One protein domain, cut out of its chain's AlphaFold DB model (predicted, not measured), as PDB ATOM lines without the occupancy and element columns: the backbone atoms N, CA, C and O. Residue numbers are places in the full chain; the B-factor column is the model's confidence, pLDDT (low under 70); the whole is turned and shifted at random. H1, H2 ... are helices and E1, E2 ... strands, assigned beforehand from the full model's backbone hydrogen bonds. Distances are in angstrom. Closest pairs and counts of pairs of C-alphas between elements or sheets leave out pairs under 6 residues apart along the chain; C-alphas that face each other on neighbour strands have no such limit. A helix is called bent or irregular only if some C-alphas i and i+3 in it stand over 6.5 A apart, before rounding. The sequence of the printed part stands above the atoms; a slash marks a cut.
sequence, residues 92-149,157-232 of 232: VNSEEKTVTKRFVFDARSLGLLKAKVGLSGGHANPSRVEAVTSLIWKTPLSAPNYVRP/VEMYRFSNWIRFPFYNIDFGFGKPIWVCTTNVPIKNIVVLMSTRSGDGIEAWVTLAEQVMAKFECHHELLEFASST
ATOM      1  N   VAL A  92      54.739 -26.294  67.339       51.41
ATOM      2  CA  VAL A  92      53.817 -27.422  67.090       51.41
ATOM      3  C   VAL A  92      54.570 -28.680  66.643       51.41
ATOM      4  O   VAL A  92      54.127 -29.787  66.936       51.41
ATOM      5  N   ASN A  93      55.728 -28.513  65.998       52.66
ATOM      6  CA  ASN A  93      56.559 -29.589  65.462       52.66
ATOM      7  C   ASN A  93      57.802 -29.755  66.338       52.66
ATOM      8  O   ASN A  93      58.901 -29.370  65.954       52.66
ATOM      9  N   SER A  94      57.622 -30.303  67.537       58.41
ATOM     10  CA  SER A  94      58.753 -30.691  68.373       58.41
ATOM     11  C   SER A  94      59.011 -32.186  68.208       58.41
ATOM     12  O   SER A  94      58.111 -32.990  68.428       58.41
ATOM     13  N   GLU A  95      60.244 -32.562  67.859       67.19
ATOM     14  CA  GLU A  95      60.716 -33.959  67.926       67.19
ATOM     15  C   GLU A  95      60.873 -34.448  69.379       67.19
ATOM     16  O   GLU A  95      61.190 -35.609  69.638       67.19
ATOM     17  N   GLU A  96      60.652 -33.557  70.351       76.75
ATOM     18  CA  GLU A  96      60.745 -33.859  71.766       76.75
ATOM     19  C   GLU A  96      59.669 -34.866  72.183       76.75
ATOM     20  O   GLU A  96      58.475 -34.731  71.901       76.75
ATOM     21  N   LYS A  97      60.102 -35.891  72.914       85.44
ATOM     22  CA  LYS A  97      59.214 -36.922  73.435       85.44
ATOM     23  C   LYS A  97      58.256 -36.322  74.470       85.44
ATOM     24  O   LYS A  97      58.672 -35.807  75.510       85.44
ATOM     25  N   THR A  98      56.962 -36.419  74.183       87.50
ATOM     26  CA  THR A  98      55.884 -35.907  75.035       87.50
ATOM     27  C   THR A  98      55.155 -37.020  75.779       87.50
ATOM     28  O   THR A  98      55.042 -38.156  75.309       87.50
ATOM     29  N   VAL A  99      54.620 -36.667  76.945       89.69
ATOM     30  CA  VAL A  99      53.742 -37.511  77.757       89.69
ATOM     31  C   VAL A  99      52.487 -36.745  78.131       89.69
ATOM     32  O   VAL A  99      52.542 -35.562  78.467       89.69
ATOM     33  N   THR A 100      51.357 -37.445  78.104       91.69
ATOM     34  CA  THR A 100      50.071 -36.935  78.580       91.69
ATOM     35  C   THR A 100      49.747 -37.554  79.931       91.69
ATOM     36  O   THR A 100      49.786 -38.779  80.063       91.69
ATOM     37  N   LYS A 101      49.410 -36.719  80.916       93.12
ATOM     38  CA  LYS A 101      48.952 -37.142  82.245       93.12
ATOM     39  C   LYS A 101      47.622 -36.495  82.600       93.12
ATOM     40  O   LYS A 101      47.317 -35.397  82.131       93.12
ATOM     41  N   ARG A 102      46.830 -37.193  83.415       94.94
ATOM     42  CA  ARG A 102      45.521 -36.734  83.876       94.94
ATOM     43  C   ARG A 102      45.632 -36.169  85.288       94.94
ATOM     44  O   ARG A 102      46.109 -36.841  86.198       94.94
ATOM     45  N   PHE A 103      45.135 -34.949  85.451       96.81
ATOM     46  CA  PHE A 103      45.035 -34.240  86.722       96.81
ATOM     47  C   PHE A 103      43.562 -33.980  87.025       96.81
ATOM     48  O   PHE A 103      42.861 -33.378  86.212       96.81
ATOM     49  N   VAL A 104      43.075 -34.456  88.167       97.50
ATOM     50  CA  VAL A 104      41.663 -34.356  88.553       97.50
ATOM     51  C   VAL A 104      41.488 -33.287  89.617       97.50
ATOM     52  O   VAL A 104      42.076 -33.372  90.693       97.50
ATOM     53  N   PHE A 105      40.625 -32.325  89.314       97.69
ATOM     54  CA  PHE A 105      40.148 -31.294  90.221       97.69
ATOM     55  C   PHE A 105      38.709 -31.633  90.607       97.69
ATOM     56  O   PHE A 105      37.799 -31.524  89.781       97.69
ATOM     57  N   ASP A 106      38.497 -32.085  91.840       96.75
ATOM     58  CA  ASP A 106      37.155 -32.375  92.337       96.75
ATOM     59  C   ASP A 106      36.373 -31.086  92.659       96.75
ATOM     60  O   ASP A 106      36.896 -29.968  92.627       96.75
ATOM     61  N   ALA A 107      35.081 -31.225  92.954       96.12
ATOM     62  CA  ALA A 107      34.218 -30.080  93.234       96.12
ATOM     63  C   ALA A 107      34.716 -29.219  94.409       96.12
ATOM     64  O   ALA A 107      34.600 -27.989  94.374       96.12
ATOM     65  N   ARG A 108      35.289 -29.852  95.443       96.12
ATOM     66  CA  ARG A 108      35.801 -29.162  96.629       96.12
ATOM     67  C   ARG A 108      37.059 -28.378  96.276       96.12
ATOM     68  O   ARG A 108      37.135 -27.193  96.604       96.12
ATOM     69  N   SER A 109      38.018 -29.006  95.602       96.38
ATOM     70  CA  SER A 109      39.274 -28.361  95.222       96.38
ATOM     71  C   SER A 109      39.042 -27.212  94.241       96.38
ATOM     72  O   SER A 109      39.629 -26.143  94.405       96.38
ATOM     73  N   LEU A 110      38.094 -27.353  93.306       96.19
ATOM     74  CA  LEU A 110      37.676 -26.265  92.416       96.19
ATOM     75  C   LEU A 110      37.050 -25.095  93.176       96.19
ATOM     76  O   LEU A 110      37.323 -23.943  92.842       96.19
ATOM     77  N   GLY A 111      36.223 -25.362  94.189       95.44
ATOM     78  CA  GLY A 111      35.658 -24.316  95.044       95.44
ATOM     79  C   GLY A 111      36.747 -23.484  95.727       95.44
ATOM     80  O   GLY A 111      36.715 -22.252  95.665       95.44
ATOM     81  N   LEU A 112      37.745 -24.157  96.305       95.44
ATOM     82  CA  LEU A 112      38.891 -23.517  96.957       95.44
ATOM     83  C   LEU A 112      39.766 -22.747  95.960       95.44
ATOM     84  O   LEU A 112      40.114 -21.592  96.211       95.44
ATOM     85  N   LEU A 113      40.061 -23.341  94.801       95.19
ATOM     86  CA  LEU A 113      40.872 -22.709  93.762       95.19
ATOM     87  C   LEU A 113      40.203 -21.437  93.222       95.19
ATOM     88  O   LEU A 113      40.848 -20.395  93.114       95.19
ATOM     89  N   LYS A 114      38.895 -21.484  92.941       94.38
ATOM     90  CA  LYS A 114      38.123 -20.305  92.512       94.38
ATOM     91  C   LYS A 114      38.181 -19.179  93.541       94.38
ATOM     92  O   LYS A 114      38.347 -18.024  93.158       94.38
ATOM     93  N   ALA A 115      38.043 -19.506  94.828       92.81
ATOM     94  CA  ALA A 115      38.134 -18.522  95.903       92.81
ATOM     95  C   ALA A 115      39.536 -17.888  95.959       92.81
ATOM     96  O   ALA A 115      39.652 -16.665  95.965       92.81
ATOM     97  N   LYS A 116      40.598 -18.706  95.899       91.50
ATOM     98  CA  LYS A 116      41.999 -18.246  95.890       91.50
ATOM     99  C   LYS A 116      42.300 -17.307  94.715       91.50
ATOM    100  O   LYS A 116      42.906 -16.251  94.902       91.50
ATOM    101  N   VAL A 117      41.839 -17.658  93.512       88.38
ATOM    102  CA  VAL A 117      42.015 -16.833  92.303       88.38
ATOM    103  C   VAL A 117      41.194 -15.543  92.388       88.38
ATOM    104  O   VAL A 117      41.713 -14.470  92.082       88.38
ATOM    105  N   GLY A 118      39.946 -15.619  92.861       85.44
ATOM    106  CA  GLY A 118      39.070 -14.453  93.020       85.44
ATOM    107  C   GLY A 118      39.618 -13.400  93.990       85.44
ATOM    108  O   GLY A 118      39.469 -12.209  93.739       85.44
ATOM    109  N   LEU A 119      40.314 -13.825  95.051       81.94
ATOM    110  CA  LEU A 119      40.979 -12.919  95.997       81.94
ATOM    111  C   LEU A 119      42.208 -12.214  95.400       81.94
ATOM    112  O   LEU A 119      42.550 -11.116  95.828       81.94
ATOM    113  N   SER A 120      42.867 -12.829  94.413       74.62
ATOM    114  CA  SER A 120      44.133 -12.334  93.851       74.62
ATOM    115  C   SER A 120      43.955 -11.469  92.592       74.62
ATOM    116  O   SER A 120      44.851 -10.700  92.254       74.62
ATOM    117  N   GLY A 121      42.838 -11.612  91.862       64.12
ATOM    118  CA  GLY A 121      42.692 -11.116  90.483       64.12
ATOM    119  C   GLY A 121      41.751  -9.926  90.254       64.12
ATOM    120  O   GLY A 121      41.509  -9.574  89.100       64.12
ATOM    121  N   GLY A 122      41.147  -9.345  91.296       62.84
ATOM    122  CA  GLY A 122      40.186  -8.229  91.181       62.84
ATOM    123  C   GLY A 122      38.859  -8.556  90.462       62.84
ATOM    124  O   GLY A 122      37.903  -7.793  90.572       62.84
ATOM    125  N   HIS A 123      38.768  -9.695  89.765       60.66
ATOM    126  CA  HIS A 123      37.551 -10.238  89.166       60.66
ATOM    127  C   HIS A 123      36.799 -11.081  90.197       60.66
ATOM    128  O   HIS A 123      37.203 -12.199  90.532       60.66
ATOM    129  N   ALA A 124      35.680 -10.553  90.690       69.25
ATOM    130  CA  ALA A 124      34.799 -11.285  91.586       69.25
ATOM    131  C   ALA A 124      34.209 -12.507  90.850       69.25
ATOM    132  O   ALA A 124      33.423 -12.344  89.923       69.25
ATOM    133  N   ASN A 125      34.569 -13.723  91.289       84.94
ATOM    134  CA  ASN A 125      34.022 -15.023  90.851       84.94
ATOM    135  C   ASN A 125      34.489 -15.550  89.466       84.94
ATOM    136  O   ASN A 125      33.683 -15.619  88.535       84.94
ATOM    137  N   PRO A 126      35.748 -16.021  89.330       91.81
ATOM    138  CA  PRO A 126      36.202 -16.723  88.122       91.81
ATOM    139  C   PRO A 126      35.418 -18.024  87.905       91.81
ATOM    140  O   PRO A 126      34.993 -18.668  88.861       91.81
ATOM    141  N   SER A 127      35.250 -18.474  86.666       93.69
ATOM    142  CA  SER A 127      34.702 -19.797  86.346       93.69
ATOM    143  C   SER A 127      35.651 -20.929  86.768       93.69
ATOM    144  O   SER A 127      36.853 -20.734  86.946       93.69
ATOM    145  N   ARG A 128      35.123 -22.161  86.892       94.62
ATOM    146  CA  ARG A 128      35.950 -23.362  87.152       94.62
ATOM    147  C   ARG A 128      37.040 -23.541  86.084       94.62
ATOM    148  O   ARG A 128      38.140 -23.971  86.405       94.62
ATOM    149  N   VAL A 129      36.733 -23.183  84.835       95.44
ATOM    150  CA  VAL A 129      37.670 -23.271  83.708       95.44
ATOM    151  C   VAL A 129      38.785 -22.248  83.858       95.44
ATOM    152  O   VAL A 129      39.940 -22.643  83.824       95.44
ATOM    153  N   GLU A 130      38.460 -20.974  84.089       94.19
ATOM    154  CA  GLU A 130      39.464 -19.913  84.281       94.19
ATOM    155  C   GLU A 130      40.381 -20.198  85.476       94.19
ATOM    156  O   GLU A 130      41.594 -20.001  85.407       94.19
ATOM    157  N   ALA A 131      39.816 -20.716  86.567       94.81
ATOM    158  CA  ALA A 131      40.580 -21.100  87.745       94.81
ATOM    159  C   ALA A 131      41.602 -22.213  87.424       94.81
ATOM    160  O   ALA A 131      42.783 -22.070  87.731       94.81
ATOM    161  N   VAL A 132      41.185 -23.280  86.732       96.44
ATOM    162  CA  VAL A 132      42.083 -24.385  86.344       96.44
ATOM    163  C   VAL A 132      43.100 -23.961  85.284       96.44
ATOM    164  O   VAL A 132      44.282 -24.273  85.416       96.44
ATOM    165  N   THR A 133      42.682 -23.238  84.240       94.81
ATOM    166  CA  THR A 133      43.601 -22.803  83.177       94.81
ATOM    167  C   THR A 133      44.656 -21.846  83.712       94.81
ATOM    168  O   THR A 133      45.821 -21.994  83.354       94.81
ATOM    169  N   SER A 134      44.289 -20.919  84.604       92.38
ATOM    170  CA  SER A 134      45.244 -19.993  85.224       92.38
ATOM    171  C   SER A 134      46.289 -20.719  86.079       92.38
ATOM    172  O   SER A 134      47.479 -20.427  85.953       92.38
ATOM    173  N   LEU A 135      45.881 -21.713  86.879       93.56
ATOM    174  CA  LEU A 135      46.800 -22.528  87.675       93.56
ATOM    175  C   LEU A 135      47.756 -23.337  86.787       93.56
ATOM    176  O   LEU A 135      48.972 -23.311  86.998       93.56
ATOM    177  N   ILE A 136      47.225 -24.028  85.773       93.38
ATOM    178  CA  ILE A 136      48.034 -24.833  84.846       93.38
ATOM    179  C   ILE A 136      48.999 -23.940  84.063       93.38
ATOM    180  O   ILE A 136      50.167 -24.287  83.935       93.38
ATOM    181  N   TRP A 137      48.549 -22.775  83.589       89.19
ATOM    182  CA  TRP A 137      49.394 -21.809  82.883       89.19
ATOM    183  C   TRP A 137      50.534 -21.278  83.761       89.19
ATOM    184  O   TRP A 137      51.663 -21.143  83.300       89.19
ATOM    185  N   LYS A 138      50.262 -20.996  85.040       87.06
ATOM    186  CA  LYS A 138      51.248 -20.459  85.993       87.06
ATOM    187  C   LYS A 138      52.288 -21.492  86.438       87.06
ATOM    188  O   LYS A 138      53.415 -21.124  86.776       87.06
ATOM    189  N   THR A 139      51.922 -22.770  86.452       83.81
ATOM    190  CA  THR A 139      52.741 -23.843  87.031       83.81
ATOM    191  C   THR A 139      54.115 -23.988  86.343       83.81
ATOM    192  O   THR A 139      55.128 -23.915  87.042       83.81
ATOM    193  N   PRO A 140      54.221 -24.098  85.000       74.81
ATOM    194  CA  PRO A 140      55.517 -24.138  84.315       74.81
ATOM    195  C   PRO A 140      56.354 -22.867  84.507       74.81
ATOM    196  O   PRO A 140      57.572 -22.959  84.642       74.81
ATOM    197  N   LEU A 141      55.705 -21.696  84.584       65.50
ATOM    198  CA  LEU A 141      56.364 -20.392  84.754       65.50
ATOM    199  C   LEU A 141      57.063 -20.234  86.110       65.50
ATOM    200  O   LEU A 141      57.914 -19.362  86.266       65.50
ATOM    201  N   SER A 142      56.672 -21.043  87.094       62.16
ATOM    202  CA  SER A 142      57.168 -20.971  88.473       62.16
ATOM    203  C   SER A 142      58.303 -21.967  88.741       62.16
ATOM    204  O   SER A 142      58.828 -22.023  89.852       62.16
ATOM    205  N   ALA A 143      58.701 -22.766  87.743       60.12
ATOM    206  CA  ALA A 143      59.814 -23.697  87.881       60.12
ATOM    207  C   ALA A 143      61.157 -22.933  87.941       60.12
ATOM    208  O   ALA A 143      61.379 -22.041  87.126       60.12
ATOM    209  N   PRO A 144      62.102 -23.308  88.827       52.12
ATOM    210  CA  PRO A 144      63.330 -22.539  89.086       52.12
ATOM    211  C   PRO A 144      64.274 -22.364  87.881       52.12
ATOM    212  O   PRO A 144      65.149 -21.507  87.918       52.12
ATOM    213  N   ASN A 145      64.077 -23.128  86.799       55.56
ATOM    214  CA  ASN A 145      64.846 -23.009  85.552       55.56
ATOM    215  C   ASN A 145      64.006 -22.454  84.385       55.56
ATOM    216  O   ASN A 145      64.416 -22.570  83.232       55.56
ATOM    217  N   TYR A 146      62.808 -21.922  84.651       53.53
ATOM    218  CA  TYR A 146      61.980 -21.307  83.623       53.53
ATOM    219  C   TYR A 146      62.544 -19.931  83.259       53.53
ATOM    220  O   TYR A 146      62.441 -18.971  84.024       53.53
ATOM    221  N   VAL A 147      63.149 -19.828  82.077       52.50
ATOM    222  CA  VAL A 147      63.566 -18.546  81.507       52.50
ATOM    223  C   VAL A 147      62.389 -17.999  80.715       52.50
ATOM    224  O   VAL A 147      62.025 -18.558  79.683       52.50
ATOM    225  N   ARG A 148      61.786 -16.903  81.190       49.41
ATOM    226  CA  ARG A 148      60.756 -16.185  80.429       49.41
ATOM    227  C   ARG A 148      61.380 -15.730  79.101       49.41
ATOM    228  O   ARG A 148      62.343 -14.961  79.153       49.41
ATOM    229  N   PRO A 149      60.867 -16.159  77.934       46.78
ATOM    230  CA  PRO A 149      61.379 -15.667  76.662       46.78
ATOM    231  C   PRO A 149      61.224 -14.137  76.616       46.78
ATOM    232  O   PRO A 149      60.172 -13.627  77.024       46.78
ATOM    233  N   VAL A 157      58.220 -18.202  70.514       62.53
ATOM    234  CA  VAL A 157      57.182 -18.004  71.533       62.53
ATOM    235  C   VAL A 157      56.716 -19.375  72.011       62.53
ATOM    236  O   VAL A 157      56.126 -20.147  71.246       62.53
ATOM    237  N   GLU A 158      56.953 -19.675  73.286       70.19
ATOM    238  CA  GLU A 158      56.380 -20.860  73.912       70.19
ATOM    239  C   GLU A 158      54.861 -20.689  74.034       70.19
ATOM    240  O   GLU A 158      54.364 -19.729  74.623       70.19
ATOM    241  N   MET A 159      54.109 -21.618  73.445       77.00
ATOM    242  CA  MET A 159      52.656 -21.533  73.356       77.00
ATOM    243  C   MET A 159      52.017 -22.695  74.111       77.00
ATOM    244  O   MET A 159      52.329 -23.844  73.815       77.00
ATOM    245  N   TYR A 160      51.101 -22.398  75.036       84.25
ATOM    246  CA  TYR A 160      50.226 -23.400  75.653       84.25
ATOM    247  C   TYR A 160      48.832 -23.328  75.037       84.25
ATOM    248  O   TYR A 160      48.280 -22.245  74.837       84.25
ATOM    249  N   ARG A 161      48.266 -24.491  74.722       88.25
ATOM    250  CA  ARG A 161      46.979 -24.638  74.035       88.25
ATOM    251  C   ARG A 161      45.980 -25.293  74.962       88.25
ATOM    252  O   ARG A 161      46.270 -26.343  75.520       88.25
ATOM    253  N   PHE A 162      44.795 -24.709  75.068       93.81
ATOM    254  CA  PHE A 162      43.713 -25.255  75.876       93.81
ATOM    255  C   PHE A 162      42.523 -25.573  74.981       93.81
ATOM    256  O   PHE A 162      42.005 -24.696  74.295       93.81
ATOM    257  N   SER A 163      42.077 -26.822  75.032       93.75
ATOM    258  CA  SER A 163      40.848 -27.289  74.403       93.75
ATOM    259  C   SER A 163      39.841 -27.619  75.496       93.75
ATOM    260  O   SER A 163      40.086 -28.480  76.340       93.75
ATOM    261  N   ASN A 164      38.704 -26.925  75.504       95.50
ATOM    262  CA  ASN A 164      37.680 -27.100  76.529       95.50
ATOM    263  C   ASN A 164      36.561 -28.027  76.042       95.50
ATOM    264  O   ASN A 164      35.793 -27.663  75.155       95.50
ATOM    265  N   TRP A 165      36.473 -29.215  76.633       95.62
ATOM    266  CA  TRP A 165      35.510 -30.267  76.306       95.62
ATOM    267  C   TRP A 165      34.482 -30.503  77.431       95.62
ATOM    268  O   TRP A 165      33.649 -31.402  77.339       95.62
ATOM    269  N   ILE A 166      34.491 -29.683  78.490       94.00
ATOM    270  CA  ILE A 166      33.666 -29.846  79.705       94.00
ATOM    271  C   ILE A 166      32.162 -29.909  79.406       94.00
ATOM    272  O   ILE A 166      31.426 -30.630  80.076       94.00
ATOM    273  N   ARG A 167      31.678 -29.165  78.406       91.44
ATOM    274  CA  ARG A 167      30.241 -29.106  78.074       91.44
ATOM    275  C   ARG A 167      29.795 -30.155  77.058       91.44
ATOM    276  O   ARG A 167      28.614 -30.191  76.724       91.44
ATOM    277  N   PHE A 168      30.702 -30.989  76.558       94.50
ATOM    278  CA  PHE A 168      30.325 -32.037  75.622       94.50
ATOM    279  C   PHE A 168      29.722 -33.234  76.371       94.50
ATOM    280  O   PHE A 168      30.264 -33.659  77.394       94.50
ATOM    281  N   PRO A 169      28.600 -33.798  75.887       92.38
ATOM    282  CA  PRO A 169      27.816 -34.803  76.600       92.38
ATOM    283  C   PRO A 169      28.436 -36.209  76.541       92.38
ATOM    284  O   PRO A 169      27.702 -37.187  76.466       92.38
ATOM    285  N   PHE A 170      29.765 -36.353  76.592       95.06
ATOM    286  CA  PHE A 170      30.421 -37.656  76.415       95.06
ATOM    287  C   PHE A 170      29.963 -38.704  77.437       95.06
ATOM    288  O   PHE A 170      29.709 -39.842  77.066       95.06
ATOM    289  N   TYR A 171      29.759 -38.314  78.698       96.62
ATOM    290  CA  TYR A 171      29.214 -39.200  79.738       96.62
ATOM    291  C   TYR A 171      27.703 -39.481  79.607       96.62
ATOM    292  O   TYR A 171      27.160 -40.271  80.375       96.62
ATOM    293  N   ASN A 172      27.011 -38.857  78.651       95.19
ATOM    294  CA  ASN A 172      25.603 -39.116  78.343       95.19
ATOM    295  C   ASN A 172      25.401 -39.955  77.072       95.19
ATOM    296  O   ASN A 172      24.257 -40.286  76.773       95.19
ATOM    297  N   ILE A 173      26.472 -40.306  76.351       95.56
ATOM    298  CA  ILE A 173      26.395 -41.125  75.136       95.56
ATOM    299  C   ILE A 173      26.003 -42.558  75.507       95.56
ATOM    300  O   ILE A 173      26.770 -43.260  76.158       95.56
ATOM    301  N   ASP A 174      24.819 -42.996  75.083       95.81
ATOM    302  CA  ASP A 174      24.280 -44.322  75.398       95.81
ATOM    303  C   ASP A 174      23.861 -45.049  74.121       95.81
ATOM    304  O   ASP A 174      22.869 -44.701  73.479       95.81
ATOM    305  N   PHE A 175      24.630 -46.077  73.776       95.50
ATOM    306  CA  PHE A 175      24.418 -46.929  72.607       95.50
ATOM    307  C   PHE A 175      23.334 -48.005  72.813       95.50
ATOM    308  O   PHE A 175      23.141 -48.843  71.938       95.50
ATOM    309  N   GLY A 176      22.640 -48.007  73.956       94.75
ATOM    310  CA  GLY A 176      21.622 -48.995  74.330       94.75
ATOM    311  C   GLY A 176      22.090 -50.011  75.376       94.75
ATOM    312  O   GLY A 176      21.295 -50.829  75.829       94.75
ATOM    313  N   PHE A 177      23.358 -49.954  75.789       93.38
ATOM    314  CA  PHE A 177      23.937 -50.791  76.848       93.38
ATOM    315  C   PHE A 177      24.378 -49.979  78.078       93.38
ATOM    316  O   PHE A 177      25.114 -50.479  78.928       93.38
ATOM    317  N   GLY A 178      23.910 -48.733  78.192       94.94
ATOM    318  CA  GLY A 178      24.159 -47.853  79.323       94.94
ATOM    319  C   GLY A 178      25.215 -46.782  79.048       94.94
ATOM    320  O   GLY A 178      25.954 -46.809  78.063       94.94
ATOM    321  N   LYS A 179      25.278 -45.810  79.963       96.56
ATOM    322  CA  LYS A 179      26.190 -44.661  79.888       96.56
ATOM    323  C   LYS A 179      27.642 -45.041  80.210       96.56
ATOM    324  O   LYS A 179      27.867 -45.962  81.001       96.56
ATOM    325  N   PRO A 180      28.641 -44.291  79.708       96.56
ATOM    326  CA  PRO A 180      30.041 -44.610  79.929       96.56
ATOM    327  C   PRO A 180      30.411 -44.466  81.405       96.56
ATOM    328  O   PRO A 180      30.060 -43.489  82.069       96.56
ATOM    329  N   ILE A 181      31.174 -45.432  81.914       95.62
ATOM    330  CA  ILE A 181      31.761 -45.345  83.258       95.62
ATOM    331  C   ILE A 181      33.018 -44.473  83.279       95.62
ATOM    332  O   ILE A 181      33.370 -43.948  84.334       95.62
ATOM    333  N   TRP A 182      33.669 -44.315  82.125       94.31
ATOM    334  CA  TRP A 182      34.873 -43.520  81.934       94.31
ATOM    335  C   TRP A 182      34.969 -43.044  80.483       94.31
ATOM    336  O   TRP A 182      34.629 -43.784  79.560       94.31
ATOM    337  N   VAL A 183      35.436 -41.812  80.296       94.81
ATOM    338  CA  VAL A 183      35.750 -41.222  78.993       94.81
ATOM    339  C   VAL A 183      37.153 -40.636  79.087       94.81
ATOM    340  O   VAL A 183      37.459 -39.912  80.031       94.81
ATOM    341  N   CYS A 184      38.005 -40.927  78.108       92.94
ATOM    342  CA  CYS A 184      39.385 -40.455  78.075       92.94
ATOM    343  C   CYS A 184      39.810 -40.022  76.672       92.94
ATOM    344  O   CYS A 184      39.242 -40.466  75.675       92.94
ATOM    345  N   THR A 185      40.865 -39.213  76.607       89.19
ATOM    346  CA  THR A 185      41.636 -38.987  75.379       89.19
ATOM    347  C   THR A 185      42.949 -39.771  75.428       89.19
ATOM    348  O   THR A 185      43.402 -40.193  76.494       89.19
ATOM    349  N   THR A 186      43.569 -40.001  74.273       84.44
ATOM    350  CA  THR A 186      44.886 -40.643  74.188       84.44
ATOM    351  C   THR A 186      46.022 -39.626  74.287       84.44
ATOM    352  O   THR A 186      45.798 -38.425  74.422       84.44
ATOM    353  N   ASN A 187      47.273 -40.099  74.217       82.00
ATOM    354  CA  ASN A 187      48.422 -39.198  74.152       82.00
ATOM    355  C   ASN A 187      48.346 -38.345  72.884       82.00
ATOM    356  O   ASN A 187      48.486 -38.901  71.799       82.00
ATOM    357  N   VAL A 188      48.177 -37.033  73.022       78.81
ATOM    358  CA  VAL A 188      48.241 -36.097  71.897       78.81
ATOM    359  C   VAL A 188      49.703 -35.685  71.728       78.81
ATOM    360  O   VAL A 188      50.222 -35.030  72.619       78.81
ATOM    361  N   PRO A 189      50.410 -36.038  70.641       78.75
ATOM    362  CA  PRO A 189      51.838 -35.764  70.479       78.75
ATOM    363  C   PRO A 189      52.085 -34.310  70.046       78.75
ATOM    364  O   PRO A 189      52.860 -34.043  69.136       78.75
ATOM    365  N   ILE A 190      51.387 -33.364  70.673       80.56
ATOM    366  CA  ILE A 190      51.540 -31.929  70.456       80.56
ATOM    367  C   ILE A 190      52.057 -31.355  71.769       80.56
ATOM    368  O   ILE A 190      51.438 -31.525  72.816       80.56
ATOM    369  N   LYS A 191      53.207 -30.685  71.733       83.75
ATOM    370  CA  LYS A 191      53.788 -30.069  72.928       83.75
ATOM    371  C   LYS A 191      52.849 -28.990  73.490       83.75
ATOM    372  O   LYS A 191      52.237 -28.234  72.735       83.75
ATOM    373  N   ASN A 192      52.768 -28.916  74.820       87.31
ATOM    374  CA  ASN A 192      52.045 -27.885  75.570       87.31
ATOM    375  C   ASN A 192      50.536 -27.812  75.249       87.31
ATOM    376  O   ASN A 192      49.957 -26.723  75.219       87.31
ATOM    377  N   ILE A 193      49.883 -28.957  75.014       90.50
ATOM    378  CA  ILE A 193      48.422 -29.033  74.869       90.50
ATOM    379  C   ILE A 193      47.759 -29.513  76.160       90.50
ATOM    380  O   ILE A 193      48.256 -30.395  76.855       90.50
ATOM    381  N   VAL A 194      46.613 -28.920  76.476       94.62
ATOM    382  CA  VAL A 194      45.768 -29.264  77.617       94.62
ATOM    383  C   VAL A 194      44.347 -29.473  77.114       94.62
ATOM    384  O   VAL A 194      43.758 -28.576  76.511       94.62
ATOM    385  N   VAL A 195      43.774 -30.644  77.382       95.56
ATOM    386  CA  VAL A 195      42.357 -30.931  77.120       95.56
ATOM    387  C   VAL A 195      41.620 -30.989  78.453       95.56
ATOM    388  O   VAL A 195      41.961 -31.789  79.320       95.56
ATOM    389  N   LEU A 196      40.620 -30.130  78.632       97.38
ATOM    390  CA  LEU A 196      39.797 -30.086  79.840       97.38
ATOM    391  C   LEU A 196      38.507 -30.863  79.610       97.38
ATOM    392  O   LEU A 196      37.729 -30.511  78.728       97.38
ATOM    393  N   MET A 197      38.250 -31.878  80.423       96.38
ATOM    394  CA  MET A 197      37.042 -32.698  80.375       96.38
ATOM    395  C   MET A 197      36.289 -32.593  81.702       96.38
ATOM    396  O   MET A 197      36.876 -32.289  82.736       96.38
ATOM    397  N   SER A 198      34.978 -32.818  81.684       95.25
ATOM    398  CA  SER A 198      34.216 -32.960  82.929       95.25
ATOM    399  C   SER A 198      34.546 -34.292  83.591       95.25
ATOM    400  O   SER A 198      34.725 -35.291  82.894       95.25
ATOM    401  N   THR A 199      34.548 -34.334  84.922       95.06
ATOM    402  CA  THR A 199      34.443 -35.617  85.630       95.06
ATOM    403  C   THR A 199      33.089 -36.264  85.331       95.06
ATOM    404  O   THR A 199      32.137 -35.591  84.926       95.06
ATOM    405  N   ARG A 200      32.960 -37.569  85.588       93.50
ATOM    406  CA  ARG A 200      31.689 -38.296  85.420       93.50
ATOM    407  C   ARG A 200      30.514 -37.663  86.183       93.50
ATOM    408  O   ARG A 200      29.387 -37.699  85.703       93.50
ATOM    409  N   SER A 201      30.773 -37.094  87.360       91.62
ATOM    410  CA  SER A 201      29.784 -36.382  88.184       91.62
ATOM    411  C   SER A 201      29.397 -35.001  87.632       91.62
ATOM    412  O   SER A 201      28.354 -34.471  88.003       91.62
ATOM    413  N   GLY A 202      30.208 -34.406  86.747       91.88
ATOM    414  CA  GLY A 202      29.978 -33.091  86.126       91.88
ATOM    415  C   GLY A 202      30.382 -31.874  86.977       91.88
ATOM    416  O   GLY A 202      30.454 -30.739  86.484       91.88
ATOM    417  N   ASP A 203      30.689 -32.085  88.253       93.56
ATOM    418  CA  ASP A 203      31.068 -31.053  89.224       93.56
ATOM    419  C   ASP A 203      32.592 -30.830  89.331       93.56
ATOM    420  O   ASP A 203      33.017 -29.759  89.776       93.56
ATOM    421  N   GLY A 204      33.401 -31.754  88.809       96.06
ATOM    422  CA  GLY A 204      34.857 -31.657  88.704       96.06
ATOM    423  C   GLY A 204      35.375 -31.418  87.279       96.06
ATOM    424  O   GLY A 204      34.612 -31.382  86.310       96.06
ATOM    425  N   ILE A 205      36.697 -31.269  87.159       97.56
ATOM    426  CA  ILE A 205      37.435 -31.139  85.894       97.56
ATOM    427  C   ILE A 205      38.573 -32.163  85.860       97.56
ATOM    428  O   ILE A 205      39.363 -32.259  86.793       97.56
ATOM    429  N   GLU A 206      38.699 -32.877  84.748       96.94
ATOM    430  CA  GLU A 206      39.872 -33.670  84.391       96.94
ATOM    431  C   GLU A 206      40.707 -32.888  83.370       96.94
ATOM    432  O   GLU A 206      40.268 -32.649  82.244       96.94
ATOM    433  N   ALA A 207      41.912 -32.477  83.751       96.88
ATOM    434  CA  ALA A 207      42.871 -31.855  82.853       96.88
ATOM    435  C   ALA A 207      43.844 -32.910  82.315       96.88
ATOM    436  O   ALA A 207      44.659 -33.463  83.053       96.88
ATOM    437  N   TRP A 208      43.768 -33.171  81.015       95.81
ATOM    438  CA  TRP A 208      44.707 -34.013  80.283       95.81
ATOM    439  C   TRP A 208      45.819 -33.126  79.740       95.81
ATOM    440  O   TRP A 208      45.637 -32.424  78.745       95.81
ATOM    441  N   VAL A 209      46.942 -33.107  80.449       94.31
ATOM    442  CA  VAL A 209      48.065 -32.204  80.203       94.31
ATOM    443  C   VAL A 209      49.153 -32.966  79.462       94.31
ATOM    444  O   VAL A 209      49.659 -33.969  79.967       94.31
ATOM    445  N   THR A 210      49.524 -32.486  78.279       91.81
ATOM    446  CA  THR A 210      50.631 -33.016  77.484       91.81
ATOM    447  C   THR A 210      51.817 -32.063  77.535       91.81
ATOM    448  O   THR A 210      51.746 -30.923  77.070       91.81
ATOM    449  N   LEU A 211      52.939 -32.554  78.056       89.75
ATOM    450  CA  LEU A 211      54.200 -31.817  78.144       89.75
ATOM    451  C   LEU A 211      55.358 -32.719  77.715       89.75
ATOM    452  O   LEU A 211      55.221 -33.941  77.632       89.75
ATOM    453  N   ALA A 212      56.518 -32.118  77.472       87.62
ATOM    454  CA  ALA A 212      57.763 -32.871  77.388       87.62
ATOM    455  C   ALA A 212      58.026 -33.640  78.694       87.62
ATOM    456  O   ALA A 212      57.727 -33.128  79.774       87.62
ATOM    457  N   GLU A 213      58.617 -34.839  78.617       88.56
ATOM    458  CA  GLU A 213      58.825 -35.725  79.784       88.56
ATOM    459  C   GLU A 213      59.498 -35.019  80.973       88.56
ATOM    460  O   GLU A 213      59.014 -35.071  82.104       88.56
ATOM    461  N   GLN A 214      60.568 -34.279  80.698       85.88
ATOM    462  CA  GLN A 214      61.318 -33.501  81.687       85.88
ATOM    463  C   GLN A 214      60.539 -32.336  82.309       85.88
ATOM    464  O   GLN A 214      60.774 -31.977  83.464       85.88
ATOM    465  N   VAL A 215      59.611 -31.741  81.558       87.75
ATOM    466  CA  VAL A 215      58.745 -30.663  82.051       87.75
ATOM    467  C   VAL A 215      57.617 -31.259  82.889       87.75
ATOM    468  O   VAL A 215      57.345 -30.754  83.975       87.75
ATOM    469  N   MET A 216      57.028 -32.374  82.444       91.12
ATOM    470  CA  MET A 216      55.995 -33.097  83.188       91.12
ATOM    471  C   MET A 216      56.491 -33.530  84.574       91.12
ATOM    472  O   MET A 216      55.801 -33.300  85.560       91.12
ATOM    473  N   ALA A 217      57.716 -34.058  84.674       90.19
ATOM    474  CA  ALA A 217      58.297 -34.470  85.955       90.19
ATOM    475  C   ALA A 217      58.374 -33.325  86.984       90.19
ATOM    476  O   ALA A 217      58.227 -33.549  88.183       90.19
ATOM    477  N   LYS A 218      58.586 -32.082  86.528       89.12
ATOM    478  CA  LYS A 218      58.561 -30.891  87.394       89.12
ATOM    479  C   LYS A 218      57.138 -30.421  87.672       89.12
ATOM    480  O   LYS A 218      56.845 -30.014  88.792       89.12
ATOM    481  N   PHE A 219      56.276 -30.479  86.660       91.50
ATOM    482  CA  PHE A 219      54.871 -30.092  86.744       91.50
ATOM    483  C   PHE A 219      54.138 -30.905  87.819       91.50
ATOM    484  O   PHE A 219      53.468 -30.329  88.667       91.50
ATOM    485  N   GLU A 220      54.345 -32.223  87.855       91.94
ATOM    486  CA  GLU A 220      53.745 -33.122  88.851       91.94
ATOM    487  C   GLU A 220      54.188 -32.854  90.287       91.94
ATOM    488  O   GLU A 220      53.440 -33.127  91.218       91.94
ATOM    489  N   CYS A 221      55.387 -32.309  90.478       90.62
ATOM    490  CA  CYS A 221      55.919 -31.983  91.797       90.62
ATOM    491  C   CYS A 221      55.557 -30.559  92.247       90.62
ATOM    492  O   CYS A 221      55.999 -30.119  93.310       90.62
ATOM    493  N   HIS A 222      54.800 -29.799  91.448       91.62
ATOM    494  CA  HIS A 222      54.498 -28.412  91.774       91.62
ATOM    495  C   HIS A 222      53.510 -28.322  92.943       91.62
ATOM    496  O   HIS A 222      52.355 -28.725  92.832       91.62
ATOM    497  N   HIS A 223      53.957 -27.734  94.055       91.75
ATOM    498  CA  HIS A 223      53.192 -27.654  95.305       91.75
ATOM    499  C   HIS A 223      51.775 -27.082  95.126       91.75
ATOM    500  O   HIS A 223      50.820 -27.654  95.637       91.75
ATOM    501  N   GLU A 224      51.617 -25.997  94.356       91.25
ATOM    502  CA  GLU A 224      50.301 -25.383  94.133       91.25
ATOM    503  C   GLU A 224      49.397 -26.262  93.260       91.25
ATOM    504  O   GLU A 224      48.184 -26.226  93.407       91.25
ATOM    505  N   LEU A 225      49.964 -27.079  92.365       93.94
ATOM    506  CA  LEU A 225      49.167 -28.020  91.579       93.94
ATOM    507  C   LEU A 225      48.652 -29.143  92.483       93.94
ATOM    508  O   LEU A 225      47.464 -29.454  92.456       93.94
ATOM    509  N   LEU A 226      49.539 -29.702  93.308       94.44
ATOM    510  CA  LEU A 226      49.231 -30.775  94.255       94.44
ATOM    511  C   LEU A 226      48.243 -30.348  95.354       94.44
ATOM    512  O   LEU A 226      47.564 -31.197  95.922       94.44
ATOM    513  N   GLU A 227      48.126 -29.046  95.633       95.56
ATOM    514  CA  GLU A 227      47.109 -28.492  96.539       95.56
ATOM    515  C   GLU A 227      45.679 -28.705  96.004       95.56
ATOM    516  O   GLU A 227      44.748 -28.906  96.786       95.56
ATOM    517  N   PHE A 228      45.492 -28.681  94.677       96.81
ATOM    518  CA  PHE A 228      44.162 -28.676  94.052       96.81
ATOM    519  C   PHE A 228      43.868 -29.869  93.141       96.81
ATOM    520  O   PHE A 228      42.698 -30.094  92.813       96.81
ATOM    521  N   ALA A 229      44.885 -30.616  92.718       96.75
ATOM    522  CA  ALA A 229      44.741 -31.720  91.783       96.75
ATOM    523  C   ALA A 229      45.361 -33.013  92.306       96.75
ATOM    524  O   ALA A 229      46.475 -33.021  92.825       96.75
ATOM    525  N   SER A 230      44.673 -34.126  92.060       94.06
ATOM    526  CA  SER A 230      45.267 -35.460  92.153       94.06
ATOM    527  C   SER A 230      45.716 -35.938  90.770       94.06
ATOM    528  O   SER A 230      45.017 -35.730  89.776       94.06
ATOM    529  N   SER A 231      46.889 -36.570  90.687       84.75
ATOM    530  CA  SER A 231      47.343 -37.267  89.480       84.75
ATOM    531  C   SER A 231      46.987 -38.749  89.572       84.75
ATOM    532  O   SER A 231      47.049 -39.352  90.643       84.75
ATOM    533  N   THR A 232      46.562 -39.336  88.453       61.78
ATOM    534  CA  THR A 232      46.241 -40.771  88.341       61.78
ATOM    535  C   THR A 232      46.577 -41.302  86.961       61.78
ATOM    536  O   THR A 232      46.497 -40.518  85.986       61.78
TER     537      THR A 232
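This is residues 92 to 149 and 157 to 232 of the 232 residues of an uncharacterized protein of Quercus lobata (UniProt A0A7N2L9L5). A twisted four-stranded sheet has H2, H3 and H4 over one face, with H2 running along the strands and H1 crossing the beginning of H2 at the rim of the sheet. A long loop between E2 and E3 reaches far from this body, and its residues 173 to 178 stick out. The 134 printed residues have four named strands and four named helices, in the order E1, H1, H2, E2, E3, E4, H3, H4; the class is mixed, helices and strands. The mixed sheet runs E1, E4, E3, E2. The whole is compact, with a radius of gyration of the C-alphas of 15.5 A and spans of 52 by 40 by 23 A.

Edge strand E1, residues 98 to 105, is antiparallel to E4, residues 205 to 212, with N 101 and O 209 2.9 A apart. E4 and E3, residues 193 to 198, form an antiparallel hairpin, with N 208 and O 195 2.8 A apart. E3 is parallel to edge strand E2, residues 161 to 164, with N 194 and O 161 2.8 A apart. The sheet is only just strongly twisted, with C-alphas up to 4.5 A off its best plane. H2, residues 128 to 141, is the hub; it lies over E4 and E3 at a height over the sheet of 9.3 A, and runs along the strands, at 18 degrees to E4 on the local plane. It is only just irregular: C-alphas 137 and 140 are 6.7 A apart. H3, residues 213 to 219, is on the same face at a height of 8.3 A, over E4 and only just over E1, with 3 of its C-alphas. H2 and H3 only just touch, with 3 pairs of C-alphas within 8 A, the closest being those of Pro 140 and Phe 219, 6.5 A apart. H4, residues 223 to 228, touches H2 at a shallow tilt of 14 degrees, opposite ways; their closest C-alphas are those of Leu 225 and Thr 139, 7.1 A apart. These three helices and the sheet make two layers, helices on one face of a sheet. H1, residues 107 to 120, only grazes the sheet, with residues 107 to 113. It touches residues 128 to 132 of H2, the closest C-alphas being those of Lys 114 and Ala 131, 5.4 A apart. Residues 103 to 104 of E1 pair antiparallel with residues 230 to 231. Every O i to N i+4 pair is within hydrogen-bond range in H1, against 8 of 10 in H2, 2 of 3 in H3 and 1 of 2 in H4.

E1 begins at C-alpha 98, (55.884, -35.907, 75.035), and is 22.3 A long; E4 is 22.1 A and E3 16.8 A. H1 is 20.3 A long and H2 20.8 A. H4 ends at C-alpha 228, (44.162, -28.676, 94.052).

The C-alphas of Val 147 and Gly 176 are the two farthest apart, 52.3 A. Residues 150 to 156 are not printed; C-alphas 149 and 157 are 7.0 A apart across the cut. The link from E2 to E3 is long, 28 residues. Mean pLDDT of the printed part is 86.8, with 19 residues under 70: 92 to 95, 121 to 124, 141 to 149, 157 and 232.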